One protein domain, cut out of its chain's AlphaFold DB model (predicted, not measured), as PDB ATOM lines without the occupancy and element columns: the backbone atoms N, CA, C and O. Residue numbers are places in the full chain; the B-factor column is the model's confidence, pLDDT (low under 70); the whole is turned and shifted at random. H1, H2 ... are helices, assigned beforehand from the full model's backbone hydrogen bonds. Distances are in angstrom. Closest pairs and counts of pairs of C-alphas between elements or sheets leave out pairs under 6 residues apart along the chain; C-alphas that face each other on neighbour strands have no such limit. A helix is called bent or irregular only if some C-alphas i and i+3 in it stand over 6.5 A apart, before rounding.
ATOM      1  N   MET A 182     124.030 131.661 150.640       74.44
ATOM      2  CA  MET A 182     124.142 130.938 151.908       74.44
ATOM      3  C   MET A 182     124.332 131.825 153.151       74.44
ATOM      4  O   MET A 182     123.723 131.536 154.177       74.44
ATOM      5  N   MET A 183     125.122 132.905 153.098       78.00
ATOM      6  CA  MET A 183     125.334 133.769 154.275       78.00
ATOM      7  C   MET A 183     124.101 134.621 154.595       78.00
ATOM      8  O   MET A 183     123.754 134.798 155.762       78.00
ATOM      9  N   ILE A 184     123.392 135.089 153.562       80.88
ATOM     10  CA  ILE A 184     122.119 135.809 153.710       80.88
ATOM     11  C   ILE A 184     121.063 134.876 154.308       80.88
ATOM     12  O   ILE A 184     120.393 135.240 155.272       80.88
ATOM     13  N   LEU A 185     120.958 133.647 153.791       81.31
ATOM     14  CA  LEU A 185     120.063 132.629 154.342       81.31
ATOM     15  C   LEU A 185     120.423 132.269 155.789       81.31
ATOM     16  O   LEU A 185     119.523 132.111 156.610       81.31
ATOM     17  N   GLY A 186     121.715 132.209 156.126       83.06
ATOM     18  CA  GLY A 186     122.188 132.011 157.497       83.06
ATOM     19  C   GLY A 186     121.732 133.121 158.449       83.06
ATOM     20  O   GLY A 186     121.191 132.831 159.516       83.06
ATOM     21  N   LEU A 187     121.868 134.390 158.048       83.69
ATOM     22  CA  LEU A 187     121.419 135.538 158.846       83.69
ATOM     23  C   LEU A 187     119.894 135.601 158.989       83.69
ATOM     24  O   LEU A 187     119.394 135.840 160.088       83.69
ATOM     25  N   VAL A 188     119.146 135.343 157.912       84.69
ATOM     26  CA  VAL A 188     117.674 135.279 157.950       84.69
ATOM     27  C   VAL A 188     117.207 134.131 158.848       84.69
ATOM     28  O   VAL A 188     116.304 134.316 159.666       84.69
ATOM     29  N   GLY A 189     117.855 132.967 158.750       84.12
ATOM     30  CA  GLY A 189     117.591 131.814 159.607       84.12
ATOM     31  C   GLY A 189     117.837 132.123 161.083       84.12
ATOM     32  O   GLY A 189     116.957 131.889 161.912       84.12
ATOM     33  N   MET A 190     118.982 132.728 161.417       84.56
ATOM     34  CA  MET A 190     119.261 133.179 162.785       84.56
ATOM     35  C   MET A 190     118.232 134.207 163.271       84.56
ATOM     36  O   MET A 190     117.755 134.100 164.399       84.56
ATOM     37  N   GLY A 191     117.829 135.159 162.425       89.94
ATOM     38  CA  GLY A 191     116.783 136.129 162.751       89.94
ATOM     39  C   GLY A 191     115.449 135.466 163.099       89.94
ATOM     40  O   GLY A 191     114.842 135.801 164.117       89.94
ATOM     41  N   MET A 192     115.013 134.475 162.313       85.81
ATOM     42  CA  MET A 192     113.777 133.734 162.592       85.81
ATOM     43  C   MET A 192     113.825 132.979 163.923       85.81
ATOM     44  O   MET A 192     112.832 132.987 164.647       85.81
ATOM     45  N   VAL A 193     114.959 132.372 164.285       84.31
ATOM     46  CA  VAL A 193     115.103 131.631 165.553       84.31
ATOM     47  C   VAL A 193     114.936 132.544 166.774       84.31
ATOM     48  O   VAL A 193     114.357 132.120 167.770       84.31
ATOM     49  N   PHE A 194     115.377 133.803 166.700       87.81
ATOM     50  CA  PHE A 194     115.215 134.761 167.800       87.81
ATOM     51  C   PHE A 194     113.858 135.481 167.800       87.81
ATOM     52  O   PHE A 194     113.335 135.798 168.870       87.81
ATOM     53  N   LEU A 195     113.269 135.728 166.627       87.38
ATOM     54  CA  LEU A 195     111.994 136.444 166.500       87.38
ATOM     55  C   LEU A 195     110.780 135.539 166.750       87.38
ATOM     56  O   LEU A 195     109.825 135.970 167.396       87.38
ATOM     57  N   MET A 196     110.812 134.280 166.298       82.25
ATOM     58  CA  MET A 196     109.671 133.363 166.419       82.25
ATOM     59  C   MET A 196     109.203 133.150 167.870       82.25
ATOM     60  O   MET A 196     108.005 133.302 168.107       82.25
ATOM     61  N   PRO A 197     110.081 132.895 168.863       78.06
ATOM     62  CA  PRO A 197     109.662 132.717 170.255       78.06
ATOM     63  C   PRO A 197     108.999 133.961 170.859       78.06
ATOM     64  O   PRO A 197     108.168 133.855 171.758       78.06
ATOM     65  N   LYS A 198     109.370 135.157 170.382       82.56
ATOM     66  CA  LYS A 198     108.793 136.422 170.853       82.56
ATOM     67  C   LYS A 198     107.408 136.667 170.272       82.56
ATOM     68  O   LYS A 198     106.549 137.159 170.992       82.56
ATOM     69  N   LEU A 199     107.189 136.287 169.015       81.50
ATOM     70  CA  LEU A 199     105.883 136.396 168.368       81.50
ATOM     71  C   LEU A 199     104.903 135.346 168.907       81.50
ATOM     72  O   LEU A 199     103.744 135.664 169.148       81.50
ATOM     73  N   THR A 200     105.358 134.117 169.168       76.69
ATOM     74  CA  THR A 200     104.495 133.050 169.707       76.69
ATOM     75  C   THR A 200     104.044 133.313 171.139       76.69
ATOM     76  O   THR A 200     102.918 132.974 171.489       76.69
ATOM     77  N   ALA A 201     104.881 133.964 171.951       75.44
ATOM     78  CA  ALA A 201     104.540 134.345 173.319       75.44
ATOM     79  C   ALA A 201     103.439 135.422 173.407       75.44
ATOM     80  O   ALA A 201     102.851 135.594 174.471       75.44
ATOM     81  N   THR A 202     103.159 136.145 172.315       74.38
ATOM     82  CA  THR A 202     102.164 137.232 172.268       74.38
ATOM     83  C   THR A 202     100.864 136.869 171.541       74.38
ATOM     84  O   THR A 202     100.003 137.729 171.392       74.38
ATOM     85  N   LEU A 203     100.711 135.628 171.061       77.50
ATOM     86  CA  LEU A 203      99.547 135.192 170.277       77.50
ATOM     87  C   LEU A 203      98.488 134.481 171.137       77.50
ATOM     88  O   LEU A 203      98.831 133.718 172.043       77.50
ATOM     89  N   ASP A 204      97.213 134.683 170.789       77.12
ATOM     90  CA  ASP A 204      96.051 134.020 171.401       77.12
ATOM     91  C   ASP A 204      96.100 132.480 171.262       77.12
ATOM     92  O   ASP A 204      96.652 131.953 170.288       77.12
ATOM     93  N   PRO A 205      95.496 131.720 172.200       71.56
ATOM     94  CA  PRO A 205      95.588 130.256 172.252       71.56
ATOM     95  C   PRO A 205      95.008 129.537 171.019       71.56
ATOM     96  O   PRO A 205      95.424 128.420 170.707       71.56
ATOM     97  N   GLU A 206      94.088 130.166 170.284       74.19
ATOM     98  CA  GLU A 206      93.554 129.635 169.024       74.19
ATOM     99  C   GLU A 206      94.570 129.765 167.874       74.19
ATOM    100  O   GLU A 206      94.827 128.800 167.150       74.19
ATOM    101  N   ALA A 207      95.261 130.906 167.789       75.56
ATOM    102  CA  ALA A 207      96.306 131.154 166.796       75.56
ATOM    103  C   ALA A 207      97.560 130.292 167.031       75.56
ATOM    104  O   ALA A 207      98.232 129.901 166.079       75.56
ATOM    105  N   GLN A 208      97.868 129.929 168.282       73.06
ATOM    106  CA  GLN A 208      98.961 128.996 168.587       73.06
ATOM    107  C   GLN A 208      98.688 127.584 168.061       73.06
ATOM    108  O   GLN A 208      99.615 126.896 167.632       73.06
ATOM    109  N   LYS A 209      97.423 127.149 168.069       78.44
ATOM    110  CA  LYS A 209      97.026 125.837 167.554       78.44
ATOM    111  C   LYS A 209      97.126 125.793 166.030       78.44
ATOM    112  O   LYS A 209      97.709 124.856 165.489       78.44
ATOM    113  N   GLU A 210      96.656 126.841 165.356       77.88
ATOM    114  CA  GLU A 210      96.810 126.997 163.905       77.88
ATOM    115  C   GLU A 210      98.292 127.102 163.497       77.88
ATOM    116  O   GLU A 210      98.741 126.443 162.553       77.88
ATOM    117  N   LEU A 211      99.098 127.848 164.265       80.62
ATOM    118  CA  LEU A 211     100.535 127.960 164.032       80.62
ATOM    119  C   LEU A 211     101.249 126.625 164.269       80.62
ATOM    120  O   LEU A 211     102.093 126.254 163.459       80.62
ATOM    121  N   ALA A 212     100.897 125.865 165.307       77.94
ATOM    122  CA  ALA A 212     101.455 124.536 165.556       77.94
ATOM    123  C   ALA A 212     101.114 123.547 164.428       77.94
ATOM    124  O   ALA A 212     101.972 122.764 164.010       77.94
ATOM    125  N   ASP A 213      99.899 123.609 163.882       80.12
ATOM    126  CA  ASP A 213      99.508 122.801 162.725       80.12
ATOM    127  C   ASP A 213     100.271 123.220 161.457       80.12
ATOM    128  O   ASP A 213     100.735 122.365 160.695       80.12
ATOM    129  N   SER A 214     100.499 124.522 161.259       78.12
ATOM    130  CA  SER A 214     101.317 125.042 160.155       78.12
ATOM    131  C   SER A 214     102.809 124.693 160.301       78.12
ATOM    132  O   SER A 214     103.448 124.302 159.320       78.12
ATOM    133  N   GLN A 215     103.355 124.725 161.523       77.81
ATOM    134  CA  GLN A 215     104.730 124.337 161.841       77.81
ATOM    135  C   GLN A 215     104.947 122.850 161.582       77.81
ATOM    136  O   GLN A 215     105.938 122.493 160.955       77.81
ATOM    137  N   LYS A 216     104.007 121.980 161.976       79.62
ATOM    138  CA  LYS A 216     104.070 120.539 161.670       79.62
ATOM    139  C   LYS A 216     104.086 120.279 160.164       79.62
ATOM    140  O   LYS A 216     104.878 119.469 159.686       79.62
ATOM    141  N   ARG A 217     103.253 120.992 159.394       78.69
ATOM    142  CA  ARG A 217     103.230 120.896 157.922       78.69
ATOM    143  C   ARG A 217     104.542 121.381 157.300       78.69
ATOM    144  O   ARG A 217     105.064 120.736 156.394       78.69
ATOM    145  N   MET A 218     105.092 122.486 157.798       77.12
ATOM    146  CA  MET A 218     106.363 123.038 157.328       77.12
ATOM    147  C   MET A 218     107.552 122.140 157.692       77.12
ATOM    148  O   MET A 218     108.414 121.912 156.851       77.12
ATOM    149  N   GLN A 219     107.569 121.566 158.897       79.25
ATOM    150  CA  GLN A 219     108.581 120.602 159.339       79.25
ATOM    151  C   GLN A 219     108.536 119.318 158.508       79.25
ATOM    152  O   GLN A 219     109.589 118.847 158.092       79.25
ATOM    153  N   LYS A 220     107.342 118.793 158.183       78.38
ATOM    154  CA  LYS A 220     107.186 117.637 157.278       78.38
ATOM    155  C   LYS A 220     107.795 117.923 155.898       78.38
ATOM    156  O   LYS A 220     108.502 117.081 155.356       78.38
ATOM    157  N   ARG A 221     107.586 119.132 155.364       78.38
ATOM    158  CA  ARG A 221     108.192 119.576 154.095       78.38
ATOM    159  C   ARG A 221     109.707 119.757 154.203       78.38
ATOM    160  O   ARG A 221     110.433 119.312 153.325       78.38
ATOM    161  N   LEU A 222     110.204 120.367 155.278       79.50
ATOM    162  CA  LEU A 222     111.642 120.561 155.484       79.50
ATOM    163  C   LEU A 222     112.375 119.222 155.648       79.50
ATOM    164  O   LEU A 222     113.440 119.037 155.067       79.50
ATOM    165  N   ALA A 223     111.777 118.277 156.377       77.06
ATOM    166  CA  ALA A 223     112.293 116.921 156.529       77.06
ATOM    167  C   ALA A 223     112.349 116.181 155.184       77.06
ATOM    168  O   ALA A 223     113.353 115.540 154.905       77.06
ATOM    169  N   ALA A 224     111.334 116.332 154.326       75.50
ATOM    170  CA  ALA A 224     111.323 115.756 152.979       75.50
ATOM    171  C   ALA A 224     112.392 116.365 152.046       75.50
ATOM    172  O   ALA A 224     113.005 115.644 151.259       75.50
ATOM    173  N   VAL A 225     112.674 117.673 152.162       79.50
ATOM    174  CA  VAL A 225     113.801 118.314 151.451       79.50
ATOM    175  C   VAL A 225     115.140 117.763 151.948       79.50
ATOM    176  O   VAL A 225     116.017 117.464 151.143       79.50
ATOM    177  N   GLN A 226     115.298 117.601 153.265       78.31
ATOM    178  CA  GLN A 226     116.523 117.067 153.869       78.31
ATOM    179  C   GLN A 226     116.739 115.581 153.558       78.31
ATOM    180  O   GLN A 226     117.880 115.158 153.390       78.31
ATOM    181  N   SER A 227     115.667 114.793 153.459       78.19
ATOM    182  CA  SER A 227     115.732 113.359 153.163       78.19
ATOM    183  C   SER A 227     115.807 113.039 151.667       78.19
ATOM    184  O   SER A 227     115.917 111.868 151.311       78.19
ATOM    185  N   GLY A 228     115.731 114.046 150.786       72.94
ATOM    186  CA  GLY A 228     115.774 113.863 149.333       72.94
ATOM    187  C   GLY A 228     114.500 113.265 148.720       72.94
ATOM    188  O   GLY A 228     114.515 112.888 147.550       72.94
ATOM    189  N   ASP A 229     113.391 113.195 149.465       70.25
ATOM    190  CA  ASP A 229     112.114 112.668 148.970       70.25
ATOM    191  C   ASP A 229     111.240 113.792 148.395       70.25
ATOM    192  O   ASP A 229     110.248 114.241 148.977       70.25
ATOM    193  N   VAL A 230     111.633 114.249 147.206       67.12
ATOM    194  CA  VAL A 230     110.959 115.326 146.463       67.12
ATOM    195  C   VAL A 230     109.553 114.958 145.976       67.12
ATOM    196  O   VAL A 230     108.781 115.846 145.616       67.12
ATOM    197  N   SER A 231     109.191 113.669 145.983       62.59
ATOM    198  CA  SER A 231     107.873 113.201 145.538       62.59
ATOM    199  C   SER A 231     106.770 113.617 146.516       62.59
ATOM    200  O   SER A 231     105.709 114.098 146.115       62.59
ATOM    201  N   SER A 232     107.075 113.555 147.811       63.91
ATOM    202  CA  SER A 232     106.185 113.972 148.894       63.91
ATOM    203  C   SER A 232     106.011 115.497 149.010       63.91
ATOM    204  O   SER A 232     105.090 115.967 149.678       63.91
ATOM    205  N   LEU A 233     106.864 116.288 148.343       65.88
ATOM    206  CA  LEU A 233     106.800 117.757 148.345       65.88
ATOM    207  C   LEU A 233     105.784 118.327 147.350       65.88
ATOM    208  O   LEU A 233     105.294 119.437 147.557       65.88
ATOM    209  N   LEU A 234     105.499 117.596 146.268       66.56
ATOM    210  CA  LEU A 234     104.693 118.072 145.137       66.56
ATOM    211  C   LEU A 234     103.302 117.426 145.059       66.56
ATOM    212  O   LEU A 234     102.431 117.947 144.363       66.56
ATOM    213  N   TYR A 235     103.070 116.321 145.770       59.66
ATOM    214  CA  TYR A 235     101.791 115.613 145.765       59.66
ATOM    215  C   TYR A 235     100.939 115.969 146.988       59.66
ATOM    216  O   TYR A 235     101.369 115.830 148.130       59.66
ATOM    217  N   ASN A 236      99.701 116.410 146.748       58.62
ATOM    218  CA  ASN A 236      98.721 116.644 147.809       58.62
ATOM    219  C   ASN A 236      98.377 115.310 148.502       58.62
ATOM    220  O   ASN A 236      97.897 114.380 147.845       58.62
ATOM    221  N   ASP A 237      98.611 115.244 149.821       61.12
ATOM    222  CA  ASP A 237      98.449 114.073 150.712       61.12
ATOM    223  C   ASP A 237      97.077 113.351 150.567       61.12
ATOM    224  O   ASP A 237      96.952 112.167 150.889       61.12
ATOM    225  N   ASP A 238      96.052 114.021 150.026       59.28
ATOM    226  CA  ASP A 238      94.680 113.507 149.888       59.28
ATOM    227  C   ASP A 238      94.536 112.331 148.902       59.28
ATOM    228  O   ASP A 238      93.667 111.470 149.071       59.28
ATOM    229  N   TYR A 239      95.384 112.249 147.870       56.66
ATOM    230  CA  TYR A 239      95.275 111.196 146.848       56.66
ATOM    231  C   TYR A 239      95.931 109.873 147.270       56.66
ATOM    232  O   TYR A 239      95.454 108.802 146.884       56.66
ATOM    233  N   VAL A 240      96.981 109.927 148.097       58.38
ATOM    234  CA  VAL A 240      97.727 108.741 148.557       58.38
ATOM    235  C   VAL A 240      96.918 107.951 149.582       58.38
ATOM    236  O   VAL A 240      96.792 106.732 149.450       58.38
ATOM    237  N   ASN A 241      96.278 108.634 150.538       60.38
ATOM    238  CA  ASN A 241      95.403 107.977 151.514       60.38
ATOM    239  C   ASN A 241      94.241 107.246 150.825       60.38
ATOM    240  O   ASN A 241      93.965 106.086 151.124       60.38
ATOM    241  N   LYS A 242      93.631 107.870 149.809       67.62
ATOM    242  CA  LYS A 242      92.522 107.277 149.047       67.62
ATOM    243  C   LYS A 242      92.956 106.076 148.196       67.62
ATOM    244  O   LYS A 242      92.173 105.148 147.994       67.62
ATOM    245  N   GLY A 243      94.194 106.085 147.696       65.31
ATOM    246  CA  GLY A 243      94.805 104.953 146.995       65.31
ATOM    247  C   GLY A 243      95.072 103.771 147.928       65.31
ATOM    248  O   GLY A 243      94.642 102.656 147.639       65.31
ATOM    249  N   GLN A 244      95.683 104.031 149.087       69.94
ATOM    250  CA  GLN A 244      95.979 103.000 150.085       69.94
ATOM    251  C   GLN A 244      94.714 102.390 150.702       69.94
ATOM    252  O   GLN A 244      94.675 101.187 150.951       69.94
ATOM    253  N   GLU A 245      93.658 103.174 150.924       70.31
ATOM    254  CA  GLU A 245      92.369 102.655 151.401       70.31
ATOM    255  C   GLU A 245      91.692 101.749 150.370       70.31
ATOM    256  O   GLU A 245      91.187 100.680 150.720       70.31
ATOM    257  N   ARG A 246      91.735 102.122 149.084       75.12
ATOM    258  CA  ARG A 246      91.222 101.281 147.990       75.12
ATOM    259  C   ARG A 246      92.011  99.986 147.849       75.12
ATOM    260  O   ARG A 246      91.415  98.941 147.607       75.12
ATOM    261  N   GLU A 247      93.327 100.041 148.023       72.38
ATOM    262  CA  GLU A 247      94.192  98.866 147.935       72.38
ATOM    263  C   GLU A 247      93.998  97.922 149.130       72.38
ATOM    264  O   GLU A 247      93.875  96.709 148.947       72.38
ATOM    265  N   LYS A 248      93.845  98.461 150.347       78.62
ATOM    266  CA  LYS A 248      93.477  97.682 151.542       78.62
ATOM    267  C   LYS A 248      92.094  97.046 151.399       78.62
ATOM    268  O   LYS A 248      91.942  95.864 151.708       78.62
ATOM    269  N   ALA A 249      91.109  97.778 150.874       79.56
ATOM    270  CA  ALA A 249      89.780  97.238 150.585       79.56
ATOM    271  C   ALA A 249      89.829  96.129 149.517       79.56
ATOM    272  O   ALA A 249      89.191  95.086 149.673       79.56
ATOM    273  N   ALA A 250      90.632  96.302 148.464       78.38
ATOM    274  CA  ALA A 250      90.817  95.300 147.415       78.38
ATOM    275  C   ALA A 250      91.541  94.041 147.923       78.38
ATOM    276  O   ALA A 250      91.162  92.926 147.561       78.38
ATOM    277  N   ASN A 251      92.542  94.197 148.791       78.81
ATOM    278  CA  ASN A 251      93.247  93.074 149.408       78.81
ATOM    279  C   ASN A 251      92.365  92.322 150.411       78.81
ATOM    280  O   ASN A 251      92.363  91.092 150.393       78.81
ATOM    281  N   HIS A 252      91.538  93.017 151.197       76.94
ATOM    282  CA  HIS A 252      90.517  92.368 152.025       76.94
ATOM    283  C   HIS A 252      89.505  91.580 151.180       76.94
ATOM    284  O   HIS A 252      89.195  90.434 151.503       76.94
ATOM    285  N   ALA A 253      89.046  92.143 150.058       75.44
ATOM    286  CA  ALA A 253      88.129  91.459 149.146       75.44
ATOM    287  C   ALA A 253      88.764  90.233 148.460       75.44
ATOM    288  O   ALA A 253      88.075  89.256 148.168       75.44
ATOM    289  N   ARG A 254      90.078  90.258 148.199       72.81
ATOM    290  CA  ARG A 254      90.828  89.108 147.664       72.81
ATOM    291  C   ARG A 254      91.061  88.030 148.721       72.81
ATOM    292  O   ARG A 254      90.898  86.854 148.411       72.81
ATOM    293  N   ALA A 255      91.370  88.414 149.959       68.56
ATOM    294  CA  ALA A 255      91.551  87.477 151.068       68.56
ATOM    295  C   ALA A 255      90.272  86.669 151.353       68.56
ATOM    296  O   ALA A 255      90.347  85.461 151.553       68.56
ATOM    297  N   GLN A 256      89.097  87.301 151.260       67.75
ATOM    298  CA  GLN A 256      87.801  86.628 151.427       67.75
ATOM    299  C   GLN A 256      87.467  85.625 150.306       67.75
ATOM    300  O   GLN A 256      86.693  84.698 150.531       67.75
TER     301      GLN A 256
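This is residues 182 to 256 of the 263 residues of the protein "DUF2012 domain-containing protein" of Sporisorium reilianum (strain SRZ2) (UniProt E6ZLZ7). Three long helices follow one another in an open zigzag: H1 and H2 make a narrow V, joined at its point by a tight link, and after H2 the chain folds back through the very short H3 into H4, an arm apart from both H1 and H2, whose residues 241 to 256 stick out free. The very short H3 packs on the last part of H2, at the turn from H2 into H4, and there is no common core. The printed part has 75 residues with four named helices, H1, H2, H3 and H4 in that order, and no named strand; the class is all helix. The whole is extended, with a radius of gyration of the C-alphas of 19.1 A, and flat in outline, spanning 58 by 35 by 15 A.

H1, residues 182 to 200, has a kink of 30 degrees near residue 194; it is neither bent nor irregular, but only just: C-alphas 194 and 197 are 6.4 A apart. H2, residues 205 to 226, is close to H1 but not clearly touching it, and their closest C-alphas, those of Thr 200 and Gln 208, are 7.0 A apart. The two run opposite ways at a shallow tilt of 24 degrees, with their centres 16.1 A apart. H3, residues 231 to 234, touches H2, which meets it with residues 221 to 225 alone; the closest C-alphas are those of Arg 221 and Leu 233, 6.2 A apart. H4, residues 238 to 256, is apart from H1, H2 and H3, and H1 and H3 are apart too. Of the O i to N i+4 pairs, 13 of 15 in H1, 17 of 18 in H2 and 14 of 15 in H4 are within hydrogen-bond range. H3 is too short for such a pair, and its 1 pair of O i and N i+3 is not within range.

H1 begins at C-alpha 182, at (124.142, 130.938, 151.908), and measures 26.6 A from first to last C-alpha. H2, the longest helix with 22 residues, measures 30.8 A and ends at C-alpha 226, at (116.523, 117.067, 153.869). H3 has 4 residues. H4 measures 27.8 A and ends at C-alpha 256, at (87.801, 86.628, 151.427).

The two C-alphas farthest apart are those of Met 183 and Gln 256, at 60.3 A. The printed part has no cut, and the links from H1 to H2, H2 to H3 and H3 to H4 are tight. Residues 182 to 199 of H1, 213 to 219 of H2 and 241 to 256 of H4 stand free. The mean pLDDT of the printed part is 75.2, and 17 residues are under 70, namely residues 230 to 244 and 255 to 256.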